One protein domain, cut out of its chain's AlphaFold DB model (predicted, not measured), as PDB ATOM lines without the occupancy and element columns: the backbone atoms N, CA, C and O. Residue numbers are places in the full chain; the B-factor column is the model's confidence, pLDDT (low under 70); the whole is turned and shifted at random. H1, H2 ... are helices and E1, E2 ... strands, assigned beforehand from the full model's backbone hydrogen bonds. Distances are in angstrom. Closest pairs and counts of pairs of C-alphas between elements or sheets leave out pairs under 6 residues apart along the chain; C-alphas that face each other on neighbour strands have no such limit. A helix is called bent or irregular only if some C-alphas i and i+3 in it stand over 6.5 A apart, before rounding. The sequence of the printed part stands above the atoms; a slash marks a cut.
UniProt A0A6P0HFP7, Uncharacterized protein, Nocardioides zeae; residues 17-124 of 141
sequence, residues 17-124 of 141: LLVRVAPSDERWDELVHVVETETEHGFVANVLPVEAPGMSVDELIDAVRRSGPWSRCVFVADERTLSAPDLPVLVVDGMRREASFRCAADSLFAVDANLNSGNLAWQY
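What this domain is: This is residues 17 to 124 of the 141 residues of an uncharacterized protein of Nocardioides zeae (UniProt A0A6P0HFP7). A strongly twisted sheet of five strands curls round H4, which lies on the same face as H1, while H2 covers part of the opposite face. The short helix H3 only grazes the sheet. The printed part has 108 residues with four named helices and five named strands, in the order E1 H1 E2 H2 E3 H3 E4 E5 H4. The mixed sheet runs E2 E1 E3 E4 E5, and the class is mixed, helices and strands. The whole is compact, with a radius of gyration of the C-alphas of 12.9 A, and rounded, spanning 36 by 34 by 22 A.

How they stand to each other: E1, residues 17 to 20, is parallel to its neighbour E2, residues 47 to 51; N 20 and O 50 are 2.8 A apart, within hydrogen-bond range. H1, residues 28 to 36, is over E1 at a height over the sheet of 8.8 A and runs along the strands, at 15 degrees to E1 on the local plane. E1, H1 and E2 form a strand-helix-strand unit, two parallel neighbour strands with a helix between them in the chain, with a right-handed crossover. H2, residues 57 to 67, is on the opposite face from H1, at a height over the sheet of 9.7 A. E3, residues 73 to 77, is the parallel neighbour of E1, with N 19 and O 75 2.8 A apart. E2, H2 and E3 form a split unit, with E1 between the two strands in the sheet, and its crossover is also right-handed. H3, residues 79 to 83, is close to but not clearly touching H1; their closest C-alphas, of Trp 28 and Leu 82, are 6.8 A apart. E4, residues 89 to 93, is antiparallel to E3, with N 76 and O 90 2.8 A apart. E5, residues 101 to 103, forms a hairpin with E4; N 91 and O 101 are 2.8 A apart. H4, residues 105 to 117, touches H1 with residues 105 to 109 alone, at a steep tilt of 53 degrees, the same way; the closest C-alphas, of Val 35 and Ala 105, are 5.7 A apart. H2 and H4 are apart. Each O i to N i+4 pair is within hydrogen-bond range in H1, H2 and H3, and 6 of 9 are in H4.

Where its parts are: E1 begins at C-alpha 17, (-9.891, 9.090, 47.685). H1 is 12.3 A long, H2 15.3 A, E2 13.0 A, E3 13.1 A and E4 13.0 A. H4 is 19.4 A long and ends at C-alpha 117, (-12.690, 24.325, 49.011); it is irregular, with C-alphas 106 and 109 7.4 A apart.

The domain as a whole: The two C-alphas farthest apart, of Glu 40 and Arg 66, are 36.7 A apart. The printed part has no cut and no long link. The mean pLDDT of the printed part is 94.1, and residue 69 is under 70.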
ATOM      1  N   LEU A  17     -10.370  10.432  48.017       95.88
ATOM      2  CA  LEU A  17      -9.891   9.090  47.685       95.88
ATOM      3  C   LEU A  17      -9.868   8.915  46.171       95.88
ATOM      4  O   LEU A  17     -10.833   9.299  45.514       95.88
ATOM      5  N   LEU A  18      -8.813   8.291  45.648       97.62
ATOM      6  CA  LEU A  18      -8.773   7.718  44.305       97.62
ATOM      7  C   LEU A  18      -8.874   6.202  44.446       97.62
ATOM      8  O   LEU A  18      -7.933   5.557  44.891       97.62
ATOM      9  N   VAL A  19     -10.030   5.633  44.122       97.56
ATOM     10  CA  VAL A  19     -10.358   4.242  44.439       97.56
ATOM     11  C   VAL A  19     -10.451   3.406  43.173       97.56
ATOM     12  O   VAL A  19     -11.338   3.629  42.347       97.56
ATOM     13  N   ARG A  20      -9.585   2.400  43.036       98.12
ATOM     14  CA  ARG A  20      -9.700   1.385  41.987       98.12
ATOM     15  C   ARG A  20     -10.780   0.380  42.344       98.12
ATOM     16  O   ARG A  20     -10.589  -0.441  43.233       98.12
ATOM     17  N   VAL A  21     -11.890   0.426  41.618       97.75
ATOM     18  CA  VAL A  21     -12.952  -0.591  41.693       97.75
ATOM     19  C   VAL A  21     -12.902  -1.565  40.521       97.75
ATOM     20  O   VAL A  21     -13.459  -2.659  40.600       97.75
ATOM     21  N   ALA A  22     -12.221  -1.185  39.435       97.25
ATOM     22  CA  ALA A  22     -11.972  -2.065  38.305       97.25
ATOM     23  C   ALA A  22     -11.281  -3.361  38.770       97.25
ATOM     24  O   ALA A  22     -10.323  -3.281  39.543       97.25
ATOM     25  N   PRO A  23     -11.704  -4.544  38.288       94.56
ATOM     26  CA  PRO A  23     -10.989  -5.787  38.569       94.56
ATOM     27  C   PRO A  23      -9.552  -5.770  38.026       94.56
ATOM     28  O   PRO A  23      -8.635  -6.225  38.705       94.56
ATOM     29  N   SER A  24      -9.363  -5.209  36.826       93.12
ATOM     30  CA  SER A  24      -8.047  -5.018  36.204       93.12
ATOM     31  C   SER A  24      -7.252  -3.900  36.888       93.12
ATOM     32  O   SER A  24      -7.831  -2.923  37.369       93.12
ATOM     33  N   ASP A  25      -5.930  -4.043  36.910       94.12
ATOM     34  CA  ASP A  25      -4.947  -3.077  37.404       94.12
ATOM     35  C   ASP A  25      -3.989  -2.566  36.306       94.12
ATOM     36  O   ASP A  25      -3.127  -1.744  36.595       94.12
ATOM     37  N   GLU A  26      -4.167  -2.970  35.039       93.75
ATOM     38  CA  GLU A  26      -3.190  -2.767  33.946       93.75
ATOM     39  C   GLU A  26      -2.672  -1.326  33.778       93.75
ATOM     40  O   GLU A  26      -1.520  -1.129  33.396       93.75
ATOM     41  N   ARG A  27      -3.515  -0.317  34.037       97.88
ATOM     42  CA  ARG A  27      -3.164   1.115  33.941       97.88
ATOM     43  C   ARG A  27      -3.348   1.866  35.258       97.88
ATOM     44  O   ARG A  27      -3.456   3.089  35.268       97.88
ATOM     45  N   TRP A  28      -3.415   1.140  36.373       98.19
ATOM     46  CA  TRP A  28      -3.574   1.737  37.695       98.19
ATOM     47  C   TRP A  28      -2.375   2.610  38.072       98.19
ATOM     48  O   TRP A  28      -2.562   3.778  38.397       98.19
ATOM     49  N   ASP A  29      -1.156   2.086  37.930       98.38
ATOM     50  CA  ASP A  29       0.069   2.838  38.227       98.38
ATOM     51  C   ASP A  29       0.219   4.073  37.325       98.38
ATOM     52  O   ASP A  29       0.652   5.130  37.778       98.38
ATOM     53  N   GLU A  30      -0.189   3.970  36.056       98.38
ATOM     54  CA  GLU A  30      -0.211   5.106  35.129       98.38
ATOM     55  C   GLU A  30      -1.194   6.185  35.594       98.38
ATOM     56  O   GLU A  30      -0.849   7.364  35.620       98.38
ATOM     57  N   LEU A  31      -2.403   5.789  36.001       98.62
ATOM     58  CA  LEU A  31      -3.399   6.711  36.535       98.62
ATOM     59  C   LEU A  31      -2.901   7.415  37.799       98.62
ATOM     60  O   LEU A  31      -3.000   8.639  37.878       98.62
ATOM     61  N   VAL A  32      -2.358   6.666  38.762       98.56
ATOM     62  CA  VAL A  32      -1.798   7.242  39.994       98.56
ATOM     63  C   VAL A  32      -0.687   8.229  39.643       98.56
ATOM     64  O   VAL A  32      -0.728   9.371  40.092       98.56
ATOM     65  N   HIS A  33       0.231   7.844  38.754       98.19
ATOM     66  CA  HIS A  33       1.311   8.719  38.309       98.19
ATOM     67  C   HIS A  33       0.802  10.018  37.668       98.19
ATOM     68  O   HIS A  33       1.299  11.093  37.997       98.19
ATOM     69  N   VAL A  34      -0.194   9.948  36.779       98.00
ATOM     70  CA  VAL A  34      -0.769  11.140  36.132       98.00
ATOM     71  C   VAL A  34      -1.423  12.070  37.155       98.00
ATOM     72  O   VAL A  34      -1.233  13.280  37.075       98.00
ATOM     73  N   VAL A  35      -2.170  11.524  38.115       97.50
ATOM     74  CA  VAL A  35      -2.889  12.317  39.127       97.50
ATOM     75  C   VAL A  35      -1.938  12.962  40.144       97.50
ATOM     76  O   VAL A  35      -2.203  14.073  40.606       97.50
ATOM     77  N   GLU A  36      -0.828  12.294  40.469       96.50
ATOM     78  CA  GLU A  36       0.208  12.789  41.387       96.50
ATOM     79  C   GLU A  36       1.258  13.684  40.704       96.50
ATOM     80  O   GLU A  36       2.113  14.265  41.376       96.50
ATOM     81  N   THR A  37       1.215  13.821  39.377       96.38
ATOM     82  CA  THR A  37       2.132  14.700  38.646       96.38
ATOM     83  C   THR A  37       1.696  16.157  38.790       96.38
ATOM     84  O   THR A  37       0.588  16.529  38.405       96.38
ATOM     85  N   GLU A  38       2.595  17.001  39.301       94.62
ATOM     86  CA  GLU A  38       2.373  18.446  39.356       94.62
ATOM     87  C   GLU A  38       2.203  19.042  37.949       94.62
ATOM     88  O   GLU A  38       2.930  18.721  37.005       94.62
ATOM     89  N   THR A  39       1.254  19.964  37.813       91.88
ATOM     90  CA  THR A  39       1.097  20.778  36.608       91.88
ATOM     91  C   THR A  39       2.261  21.754  36.441       91.88
ATOM     92  O   THR A  39       3.019  22.029  37.371       91.88
ATOM     93  N   GLU A  40       2.360  22.382  35.266       91.00
ATOM     94  CA  GLU A  40       3.348  23.438  34.989       91.00
ATOM     95  C   GLU A  40       3.257  24.658  35.929       91.00
ATOM     96  O   GLU A  40       4.181  25.470  35.988       91.00
ATOM     97  N   HIS A  41       2.156  24.785  36.673       88.44
ATOM     98  CA  HIS A  41       1.928  25.847  37.647       88.44
ATOM     99  C   HIS A  41       2.068  25.376  39.108       88.44
ATOM    100  O   HIS A  41       1.836  26.167  40.018       88.44
ATOM    101  N   GLY A  42       2.494  24.128  39.343       91.88
ATOM    102  CA  GLY A  42       2.760  23.588  40.681       91.88
ATOM    103  C   GLY A  42       1.524  23.060  41.412       91.88
ATOM    104  O   GLY A  42       1.496  23.056  42.641       91.88
ATOM    105  N   PHE A  43       0.490  22.639  40.678       91.81
ATOM    106  CA  PHE A  43      -0.732  22.078  41.266       91.81
ATOM    107  C   PHE A  43      -0.819  20.578  41.087       91.81
ATOM    108  O   PHE A  43      -0.450  20.057  40.042       91.81
ATOM    109  N   VAL A  44      -1.373  19.902  42.083       95.00
ATOM    110  CA  VAL A  44      -1.550  18.450  42.115       95.00
ATOM    111  C   VAL A  44      -2.845  18.125  42.853       95.00
ATOM    112  O   VAL A  44      -3.279  18.896  43.713       95.00
ATOM    113  N   ALA A  45      -3.493  17.014  42.502       94.62
ATOM    114  CA  ALA A  45      -4.677  16.562  43.222       94.62
ATOM    115  C   ALA A  45      -4.280  16.035  44.607       94.62
ATOM    116  O   ALA A  45      -3.354  15.235  44.733       94.62
ATOM    117  N   ASN A  46      -5.001  16.438  45.652       93.56
ATOM    118  CA  ASN A  46      -4.759  15.958  47.005       93.56
ATOM    119  C   ASN A  46      -5.566  14.678  47.263       93.56
ATOM    120  O   ASN A  46      -6.629  14.695  47.896       93.56
ATOM    121  N   VAL A  47      -5.066  13.567  46.718       95.00
ATOM    122  CA  VAL A  47      -5.744  12.267  46.741       95.00
ATOM    123  C   VAL A  47      -4.956  11.201  47.497       95.00
ATOM    124  O   VAL A  47      -3.732  11.230  47.550       95.00
ATOM    125  N   LEU A  48      -5.669  10.214  48.039       95.25
ATOM    126  CA  LEU A  48      -5.099   8.961  48.531       95.25
ATOM    127  C   LEU A  48      -5.530   7.800  47.614       95.25
ATOM    128  O   LEU A  48      -6.732   7.505  47.562       95.25
ATOM    129  N   PRO A  49      -4.595   7.129  46.914       96.75
ATOM    130  CA  PRO A  49      -4.886   5.913  46.158       96.75
ATOM    131  C   PRO A  49      -5.320   4.753  47.069       96.75
ATOM    132  O   PRO A  49      -4.696   4.486  48.097       96.75
ATOM    133  N   VAL A  50      -6.389   4.049  46.694       95.62
ATOM    134  CA  VAL A  50      -6.955   2.900  47.419       95.62
ATOM    135  C   VAL A  50      -7.404   1.839  46.418       95.62
ATOM    136  O   VAL A  50      -8.026   2.154  45.407       95.62
ATOM    137  N   GLU A  51      -7.150   0.568  46.711       96.25
ATOM    138  CA  GLU A  51      -7.615  -0.544  45.880       96.25
ATOM    139  C   GLU A  51      -8.804  -1.257  46.527       96.25
ATOM    140  O   GLU A  51      -8.718  -1.756  47.649       96.25
ATOM    141  N   ALA A  52      -9.917  -1.314  45.799       95.81
ATOM    142  CA  ALA A  52     -11.170  -1.951  46.189       95.81
ATOM    143  C   ALA A  52     -11.787  -2.739  45.013       95.81
ATOM    144  O   ALA A  52     -12.947  -2.500  44.660       95.81
ATOM    145  N   PRO A  53     -11.029  -3.640  44.354       95.88
ATOM    146  CA  PRO A  53     -11.481  -4.298  43.132       95.88
ATOM    147  C   PRO A  53     -12.788  -5.067  43.362       95.88
ATOM    148  O   PRO A  53     -12.908  -5.850  44.303       95.88
ATOM    149  N   GLY A  54     -13.769  -4.845  42.487       94.19
ATOM    150  CA  GLY A  54     -15.088  -5.480  42.555       94.19
ATOM    151  C   GLY A  54     -16.103  -4.793  43.475       94.19
ATOM    152  O   GLY A  54     -17.270  -5.178  43.450       94.19
ATOM    153  N   MET A  55     -15.710  -3.768  44.238       95.19
ATOM    154  CA  MET A  55     -16.643  -2.969  45.039       95.19
ATOM    155  C   MET A  55     -17.510  -2.085  44.134       95.19
ATOM    156  O   MET A  55     -17.001  -1.372  43.270       95.19
ATOM    157  N   SER A  56     -18.827  -2.087  44.329       95.38
ATOM    158  CA  SER A  56     -19.706  -1.162  43.610       95.38
ATOM    159  C   SER A  56     -19.527   0.281  44.097       95.38
ATOM    160  O   SER A  56     -19.124   0.544  45.230       95.38
ATOM    161  N   VAL A  57     -19.888   1.254  43.255       94.50
ATOM    162  CA  VAL A  57     -19.822   2.680  43.629       94.50
ATOM    163  C   VAL A  57     -20.748   2.990  44.815       94.50
ATOM    164  O   VAL A  57     -20.455   3.871  45.622       94.50
ATOM    165  N   ASP A  58     -21.872   2.288  44.948       93.44
ATOM    166  CA  ASP A  58     -22.800   2.481  46.068       93.44
ATOM    167  C   ASP A  58     -22.202   1.954  47.379       93.44
ATOM    168  O   ASP A  58     -22.151   2.698  48.360       93.44
ATOM    169  N   GLU A  59     -21.637   0.742  47.370       94.31
ATOM    170  CA  GLU A  59     -20.926   0.176  48.526       94.31
ATOM    171  C   GLU A  59     -19.746   1.050  48.957       94.31
ATOM    172  O   GLU A  59     -19.572   1.305  50.152       94.31
ATOM    173  N   LEU A  60     -18.973   1.552  47.988       93.06
ATOM    174  CA  LEU A  60     -17.854   2.451  48.241       93.06
ATOM    175  C   LEU A  60     -18.313   3.722  48.952       93.06
ATOM    176  O   LEU A  60     -17.734   4.119  49.962       93.06
ATOM    177  N   ILE A  61     -19.360   4.369  48.448       92.62
ATOM    178  CA  ILE A  61     -19.828   5.632  49.023       92.62
ATOM    179  C   ILE A  61     -20.430   5.416  50.410       92.62
ATOM    180  O   ILE A  61     -20.204   6.229  51.309       92.62
ATOM    181  N   ASP A  62     -21.119   4.301  50.633       91.69
ATOM    182  CA  ASP A  62     -21.581   3.941  51.968       91.69
ATOM    183  C   ASP A  62     -20.409   3.661  52.925       91.69
ATOM    184  O   ASP A  62     -20.466   4.052  54.092       91.69
ATOM    185  N   ALA A  63     -19.320   3.047  52.454       90.62
ATOM    186  CA  ALA A  63     -18.106   2.842  53.244       90.62
ATOM    187  C   ALA A  63     -17.362   4.156  53.552       90.62
ATOM    188  O   ALA A  63     -16.941   4.368  54.693       90.62
ATOM    189  N   VAL A  64     -17.269   5.080  52.590       89.38
ATOM    190  CA  VAL A  64     -16.736   6.439  52.804       89.38
ATOM    191  C   VAL A  64     -17.559   7.164  53.870       89.38
ATOM    192  O   VAL A  64     -17.009   7.665  54.848       89.38
ATOM    193  N   ARG A  65     -18.891   7.142  53.762       87.81
ATOM    194  CA  ARG A  65     -19.790   7.770  54.745       87.81
ATOM    195  C   ARG A  65     -19.648   7.183  56.147       87.81
ATOM    196  O   ARG A  65     -19.747   7.920  57.122       87.81
ATOM    197  N   ARG A  66     -19.406   5.877  56.271       87.50
ATOM    198  CA  ARG A  66     -19.186   5.234  57.578       87.50
ATOM    199  C   ARG A  66     -17.825   5.556  58.193       87.50
ATOM    200  O   ARG A  66     -17.739   5.593  59.417       87.50
ATOM    201  N   SER A  67     -16.787   5.748  57.380       81.62
ATOM    202  CA  SER A  67     -15.415   5.942  57.869       81.62
ATOM    203  C   SER A  67     -15.194   7.354  58.415       81.62
ATOM    204  O   SER A  67     -14.778   7.477  59.563       81.62
ATOM    205  N   GLY A  68     -15.541   8.401  57.655       74.38
ATOM    206  CA  GLY A  68     -15.343   9.805  58.064       74.38
ATOM    207  C   GLY A  68     -13.879  10.179  58.356       74.38
ATOM    208  O   GLY A  68     -13.045   9.297  58.495       74.38
ATOM    209  N   PRO A  69     -13.511  11.470  58.480       66.44
ATOM    210  CA  PRO A  69     -14.113  12.623  57.795       66.44
ATOM    211  C   PRO A  69     -14.167  12.424  56.267       66.44
ATOM    212  O   PRO A  69     -13.514  11.533  55.737       66.44
ATOM    213  N   TRP A  70     -14.976  13.223  55.560       71.00
ATOM    214  CA  TRP A  70     -15.211  13.043  54.121       71.00
ATOM    215  C   TRP A  70     -14.725  14.244  53.316       71.00
ATOM    216  O   TRP A  70     -15.103  15.382  53.603       71.00
ATOM    217  N   SER A  71     -13.964  13.967  52.262       83.31
ATOM    218  CA  SER A  71     -13.879  14.854  51.103       83.31
ATOM    219  C   SER A  71     -15.256  14.977  50.435       83.31
ATOM    220  O   SER A  71     -16.089  14.066  50.507       83.31
ATOM    221  N   ARG A  72     -15.516  16.106  49.765       87.69
ATOM    222  CA  ARG A  72     -16.733  16.298  48.964       87.69
ATOM    223  C   ARG A  72     -16.769  15.344  47.770       87.69
ATOM    224  O   ARG A  72     -17.852  14.981  47.312       87.69
ATOM    225  N   CYS A  73     -15.606  14.939  47.273       92.19
ATOM    226  CA  CYS A  73     -15.477  14.064  46.120       92.19
ATOM    227  C   CYS A  73     -14.771  12.748  46.458       92.19
ATOM    228  O   CYS A  73     -13.786  12.692  47.192       92.19
ATOM    229  N   VAL A  74     -15.278  11.681  45.851       95.81
ATOM    230  CA  VAL A  74     -14.633  10.375  45.767       95.81
ATOM    231  C   VAL A  74     -14.366  10.113  44.291       95.81
ATOM    232  O   VAL A  74     -15.277  10.197  43.464       95.81
ATOM    233  N   PHE A  75     -13.116   9.831  43.959       98.00
ATOM    234  CA  PHE A  75     -12.671   9.539  42.608       98.00
ATOM    235  C   PHE A  75     -12.633   8.029  42.408       98.00
ATOM    236  O   PHE A  75     -12.045   7.308  43.208       98.00
ATOM    237  N   VAL A  76     -13.281   7.540  41.358       98.50
ATOM    238  CA  VAL A  76     -13.456   6.108  41.114       98.50
ATOM    239  C   VAL A  76     -12.814   5.728  39.789       98.50
ATOM    240  O   VAL A  76     -13.199   6.231  38.731       98.50
ATOM    241  N   ALA A  77     -11.855   4.809  39.859       98.62
ATOM    242  CA  ALA A  77     -11.228   4.172  38.715       98.62
ATOM    243  C   ALA A  77     -11.924   2.836  38.422       98.62
ATOM    244  O   ALA A  77     -11.650   1.800  39.033       98.62
ATOM    245  N   ASP A  78     -12.878   2.897  37.496       98.19
ATOM    246  CA  ASP A  78     -13.596   1.749  36.943       98.19
ATOM    247  C   ASP A  78     -12.964   1.250  35.630       98.19
ATOM    248  O   ASP A  78     -11.954   1.776  35.162       98.19
ATOM    249  N   GLU A  79     -13.558   0.229  35.009       97.38
ATOM    250  CA  GLU A  79     -13.043  -0.351  33.759       97.38
ATOM    251  C   GLU A  79     -12.892   0.690  32.644       97.38
ATOM    252  O   GLU A  79     -11.902   0.677  31.912       97.38
ATOM    253  N   ARG A  80     -13.834   1.638  32.524       97.31
ATOM    254  CA  ARG A  80     -13.738   2.725  31.535       97.31
ATOM    255  C   ARG A  80     -12.565   3.655  31.837       97.31
ATOM    256  O   ARG A  80     -11.925   4.121  30.901       97.31
ATOM    257  N   THR A  81     -12.285   3.910  33.112       98.44
ATOM    258  CA  THR A  81     -11.133   4.719  33.523       98.44
ATOM    259  C   THR A  81      -9.840   4.076  33.036       98.44
ATOM    260  O   THR A  81      -9.051   4.731  32.375       98.44
ATOM    261  N   LEU A  82      -9.644   2.780  33.285       98.12
ATOM    262  CA  LEU A  82      -8.379   2.114  32.958       98.12
ATOM    263  C   LEU A  82      -8.257   1.692  31.484       98.12
ATOM    264  O   LEU A  82      -7.154   1.432  31.022       98.12
ATOM    265  N   SER A  83      -9.349   1.650  30.717       97.00
ATOM    266  CA  SER A  83      -9.320   1.250  29.297       97.00
ATOM    267  C   SER A  83      -9.273   2.415  28.304       97.00
ATOM    268  O   SER A  83      -8.870   2.215  27.157       97.00
ATOM    269  N   ALA A  84      -9.667   3.628  28.703       96.75
ATOM    270  CA  ALA A  84      -9.700   4.779  27.801       96.75
ATOM    271  C   ALA A  84      -8.374   5.572  27.807       96.75
ATOM    272  O   ALA A  84      -7.703   5.643  28.839       96.75
ATOM    273  N   PRO A  85      -7.968   6.185  26.676       94.38
ATOM    274  CA  PRO A  85      -6.660   6.835  26.552       94.38
ATOM    275  C   PRO A  85      -6.375   7.921  27.597       94.38
ATOM    276  O   PRO A  85      -5.273   7.953  28.133       94.38
ATOM    277  N   ASP A  86      -7.361   8.764  27.909       94.25
ATOM    278  CA  ASP A  86      -7.254   9.922  28.810       94.25
ATOM    279  C   ASP A  86      -7.573   9.613  30.280       94.25
ATOM    280  O   ASP A  86      -7.687  10.524  31.102       94.25
ATOM    281  N   LEU A  87      -7.721   8.327  30.604       98.31
ATOM    282  CA  LEU A  87      -7.973   7.830  31.951       98.31
ATOM    283  C   LEU A  87      -9.138   8.565  32.653       98.31
ATOM    284  O   LEU A  87      -8.944   9.161  33.711       98.31
ATOM    285  N   PRO A  88     -10.355   8.581  32.075       98.38
ATOM    286  CA  PRO A  88     -11.444   9.430  32.529       98.38
ATOM    287  C   PRO A  88     -12.058   8.887  33.826       98.38
ATOM    288  O   PRO A  88     -12.957   8.034  33.810       98.38
ATOM    289  N   VAL A  89     -11.579   9.424  34.943       98.75
ATOM    290  CA  VAL A  89     -11.961   9.083  36.312       98.75
ATOM    291  C   VAL A  89     -13.399   9.507  36.581       98.75
ATOM    292  O   VAL A  89     -13.811  10.622  36.248       98.75
ATOM    293  N   LEU A  90     -14.182   8.628  37.203       98.69
ATOM    294  CA  LEU A  90     -15.536   8.956  37.633       98.69
ATOM    295  C   LEU A  90     -15.486   9.773  38.931       98.69
ATOM    296  O   LEU A  90     -15.006   9.302  39.959       98.69
ATOM    297  N   VAL A  91     -16.014  10.992  38.888       98.19
ATOM    298  CA  VAL A  91     -16.129  11.898  40.033       98.19
ATOM    299  C   VAL A  91     -17.491  11.693  40.686       98.19
ATOM    300  O   VAL A  91     -18.538  11.878  40.055       98.19
ATOM    301  N   VAL A  92     -17.491  11.299  41.958       97.56
ATOM    302  CA  VAL A  92     -18.701  10.968  42.715       97.56
ATOM    303  C   VAL A  92     -18.816  11.868  43.934       97.56
ATOM    304  O   VAL A  92     -17.856  12.048  44.678       97.56
ATOM    305  N   ASP A  93     -20.000  12.435  44.148       93.69
ATOM    306  CA  ASP A  93     -20.296  13.182  45.367       93.69
ATOM    307  C   ASP A  93     -20.392  12.201  46.541       93.69
ATOM    308  O   ASP A  93     -21.268  11.327  46.555       93.69
ATOM    309  N   GLY A  94     -19.528  12.370  47.548       88.94
ATOM    310  CA  GLY A  94     -19.533  11.559  48.771       88.94
ATOM    311  C   GLY A  94     -20.878  11.600  49.510       88.94
ATOM    312  O   GLY A  94     -21.263  10.660  50.211       88.94
ATOM    313  N   MET A  95     -21.661  12.660  49.297       86.88
ATOM    314  CA  MET A  95     -22.992  12.837  49.866       86.88
ATOM    315  C   MET A  95     -24.130  12.440  48.918       86.88
ATOM    316  O   MET A  95     -25.272  12.427  49.378       86.88
ATOM    317  N   ARG A  96     -23.859  12.027  47.669       85.56
ATOM    318  CA  ARG A  96     -24.859  11.662  46.634       85.56
ATOM    319  C   ARG A  96     -25.989  12.686  46.470       85.56
ATOM    320  O   ARG A  96     -27.146  12.319  46.277       85.56
ATOM    321  N   ARG A  97     -25.670  13.969  46.597       87.81
ATOM    322  CA  ARG A  97     -26.586  15.081  46.318       87.81
ATOM    323  C   ARG A  97     -26.492  15.510  44.862       87.81
ATOM    324  O   ARG A  97     -27.475  15.992  44.315       87.81
ATOM    325  N   GLU A  98     -25.333  15.292  44.253       93.88
ATOM    326  CA  GLU A  98     -25.035  15.685  42.882       93.88
ATOM    327  C   GLU A  98     -24.851  14.469  41.962       93.88
ATOM    328  O   GLU A  98     -24.384  13.404  42.380       93.88
ATOM    329  N   ALA A  99     -25.200  14.624  40.682       95.50
ATOM    330  CA  ALA A  99     -24.981  13.589  39.673       95.50
ATOM    331  C   ALA A  99     -23.486  13.445  39.348       95.50
ATOM    332  O   ALA A  99     -22.804  14.443  39.120       95.50
ATOM    333  N   SER A 100     -22.979  12.215  39.269       97.50
ATOM    334  CA  SER A 100     -21.586  11.949  38.890       97.50
ATOM    335  C   SER A 100     -21.258  12.420  37.470       97.50
ATOM    336  O   SER A 100     -22.123  12.450  36.595       97.50
ATOM    337  N   PHE A 101     -19.987  12.731  37.228       97.94
ATOM    338  CA  PHE A 101     -19.443  13.048  35.904       97.94
ATOM    339  C   PHE A 101     -18.046  12.442  35.750       97.94
ATOM    340  O   PHE A 101     -17.496  11.918  36.717       97.94
ATOM    341  N   ARG A 102     -17.464  12.480  34.547       98.44
ATOM    342  CA  ARG A 102     -16.083  12.025  34.330       98.44
ATOM    343  C   ARG A 102     -15.132  13.189  34.135       98.44
ATOM    344  O   ARG A 102     -15.498  14.170  33.498       98.44
ATOM    345  N   CYS A 103     -13.917  13.045  34.638       98.31
ATOM    346  CA  CYS A 103     -12.829  14.000  34.476       98.31
ATOM    347  C   CYS A 103     -11.595  13.272  33.940       98.31
ATOM    348  O   CYS A 103     -11.297  12.175  34.406       98.31
ATOM    349  N   ALA A 104     -10.890  13.857  32.972       98.06
ATOM    350  CA  ALA A 104      -9.587  13.341  32.564       98.06
ATOM    351  C   ALA A 104      -8.619  13.360  33.757       98.06
ATOM    352  O   ALA A 104      -8.625  14.306  34.550       98.06
ATOM    353  N   ALA A 105      -7.791  12.321  33.889       97.88
ATOM    354  CA  ALA A 105      -6.895  12.174  35.038       97.88
ATOM    355  C   ALA A 105      -5.970  13.389  35.232       97.88
ATOM    356  O   ALA A 105      -5.777  13.859  36.349       97.88
ATOM    357  N   ASP A 106      -5.479  13.958  34.132       96.31
ATOM    358  CA  ASP A 106      -4.598  15.133  34.117       96.31
ATOM    359  C   ASP A 106      -5.277  16.465  34.501       96.31
ATOM    360  O   ASP A 106      -4.619  17.500  34.605       96.31
ATOM    361  N   SER A 107      -6.596  16.449  34.684       96.19
ATOM    362  CA  SER A 107      -7.429  17.602  35.034       96.19
ATOM    363  C   SER A 107      -8.052  17.442  36.429       96.19
ATOM    364  O   SER A 107      -8.791  18.309  36.899       96.19
ATOM    365  N   LEU A 108      -7.754  16.334  37.125       96.25
ATOM    366  CA  LEU A 108      -8.354  15.988  38.415       96.25
ATOM    367  C   LEU A 108      -7.963  16.968  39.533       96.25
ATOM    368  O   LEU A 108      -8.777  17.215  40.422       96.25
ATOM    369  N   PHE A 109      -6.763  17.560  39.458       95.62
ATOM    370  CA  PHE A 109      -6.270  18.552  40.426       95.62
ATOM    371  C   PHE A 109      -7.223  19.738  40.571       95.62
ATOM    372  O   PHE A 109      -7.462  20.207  41.683       95.62
ATOM    373  N   ALA A 110      -7.801  20.193  39.453       95.00
ATOM    374  CA  ALA A 110      -8.750  21.281  39.461       95.00
ATOM    375  C   ALA A 110      -9.971  20.811  40.259       95.00
ATOM    376  O   ALA A 110     -10.236  21.310  41.354       95.00
ATOM    377  N   VAL A 111     -10.671  19.785  39.765       95.69
ATOM    378  CA  VAL A 111     -11.892  19.239  40.384       95.69
ATOM    379  C   VAL A 111     -11.748  19.045  41.898       95.69
ATOM    380  O   VAL A 111     -12.602  19.525  42.647       95.69
ATOM    381  N   ASP A 112     -10.664  18.399  42.335       95.31
ATOM    382  CA  ASP A 112     -10.346  18.188  43.749       95.31
ATOM    383  C   ASP A 112     -10.281  19.508  44.534       95.31
ATOM    384  O   ASP A 112     -11.007  19.689  45.518       95.31
ATOM    385  N   ALA A 113      -9.469  20.461  44.070       93.12
ATOM    386  CA  ALA A 113      -9.239  21.719  44.764       93.12
ATOM    387  C   ALA A 113     -10.518  22.560  44.904       93.12
ATOM    388  O   ALA A 113     -10.810  23.058  45.997       93.12
ATOM    389  N   ASN A 114     -11.326  22.716  43.847       94.69
ATOM    390  CA  ASN A 114     -12.503  23.588  43.950       94.69
ATOM    391  C   ASN A 114     -13.709  22.961  44.616       94.69
ATOM    392  O   ASN A 114     -14.438  23.685  45.298       94.69
ATOM    393  N   LEU A 115     -13.966  21.667  44.416       94.31
ATOM    394  CA  LEU A 115     -15.121  21.052  45.060       94.31
ATOM    395  C   LEU A 115     -14.916  21.004  46.575       94.31
ATOM    396  O   LEU A 115     -15.840  21.348  47.319       94.31
ATOM    397  N   ASN A 116     -13.706  20.662  47.030       92.19
ATOM    398  CA  ASN A 116     -13.395  20.572  48.455       92.19
ATOM    399  C   ASN A 116     -13.268  21.933  49.144       92.19
ATOM    400  O   ASN A 116     -13.711  22.071  50.283       92.19
ATOM    401  N   SER A 117     -12.731  22.955  48.468       91.19
ATOM    402  CA  SER A 117     -12.690  24.325  49.011       91.19
ATOM    403  C   SER A 117     -14.022  25.077  48.888       91.19
ATOM    404  O   SER A 117     -14.215  26.104  49.536       91.19
ATOM    405  N   GLY A 118     -14.948  24.582  48.061       90.75
ATOM    406  CA  GLY A 118     -16.217  25.244  47.765       90.75
ATOM    407  C   GLY A 118     -16.098  26.444  46.819       90.75
ATOM    408  O   GLY A 118     -17.055  27.206  46.707       90.75
ATOM    409  N   ASN A 119     -14.962  26.618  46.140       93.50
ATOM    410  CA  ASN A 119     -14.738  27.724  45.208       93.50
ATOM    411  C   ASN A 119     -15.591  27.608  43.929       93.50
ATOM    412  O   ASN A 119     -16.108  28.612  43.445       93.50
ATOM    413  N   LEU A 120     -15.810  26.388  43.416       93.75
ATOM    414  CA  LEU A 120     -16.784  26.122  42.348       93.75
ATOM    415  C   LEU A 120     -17.784  25.039  42.751       93.75
ATOM    416  O   LEU A 120     -17.506  24.152  43.560       93.75
ATOM    417  N   ALA A 121     -18.972  25.125  42.159       93.69
ATOM    418  CA  ALA A 121     -20.061  24.184  42.373       93.69
ATOM    419  C   ALA A 121     -20.029  23.033  41.362       93.69
ATOM    420  O   ALA A 121     -19.493  23.155  40.264       93.69
ATOM    421  N   TRP A 122     -20.700  21.937  41.704       95.56
ATOM    422  CA  TRP A 122     -20.821  20.752  40.855       95.56
ATOM    423  C   TRP A 122     -21.432  21.054  39.474       95.56
ATOM    424  O   TRP A 122     -20.988  20.519  38.460       95.56
ATOM    425  N   GLN A 123     -22.401  21.977  39.423       95.50
ATOM    426  CA  GLN A 123     -23.039  22.435  38.184       95.50
ATOM    427  C   GLN A 123     -22.035  22.998  37.167       95.50
ATOM    428  O   GLN A 123     -22.184  22.743  35.974       95.50
ATOM    429  N   TYR A 124     -20.994  23.702  37.623       94.44
ATOM    430  CA  TYR A 124     -19.969  24.255  36.735       94.44
ATOM    431  C   TYR A 124     -19.301  23.157  35.900       94.44
ATOM    432  O   TYR A 124     -19.124  23.313  34.696       94.44
TER     433      TYR A 124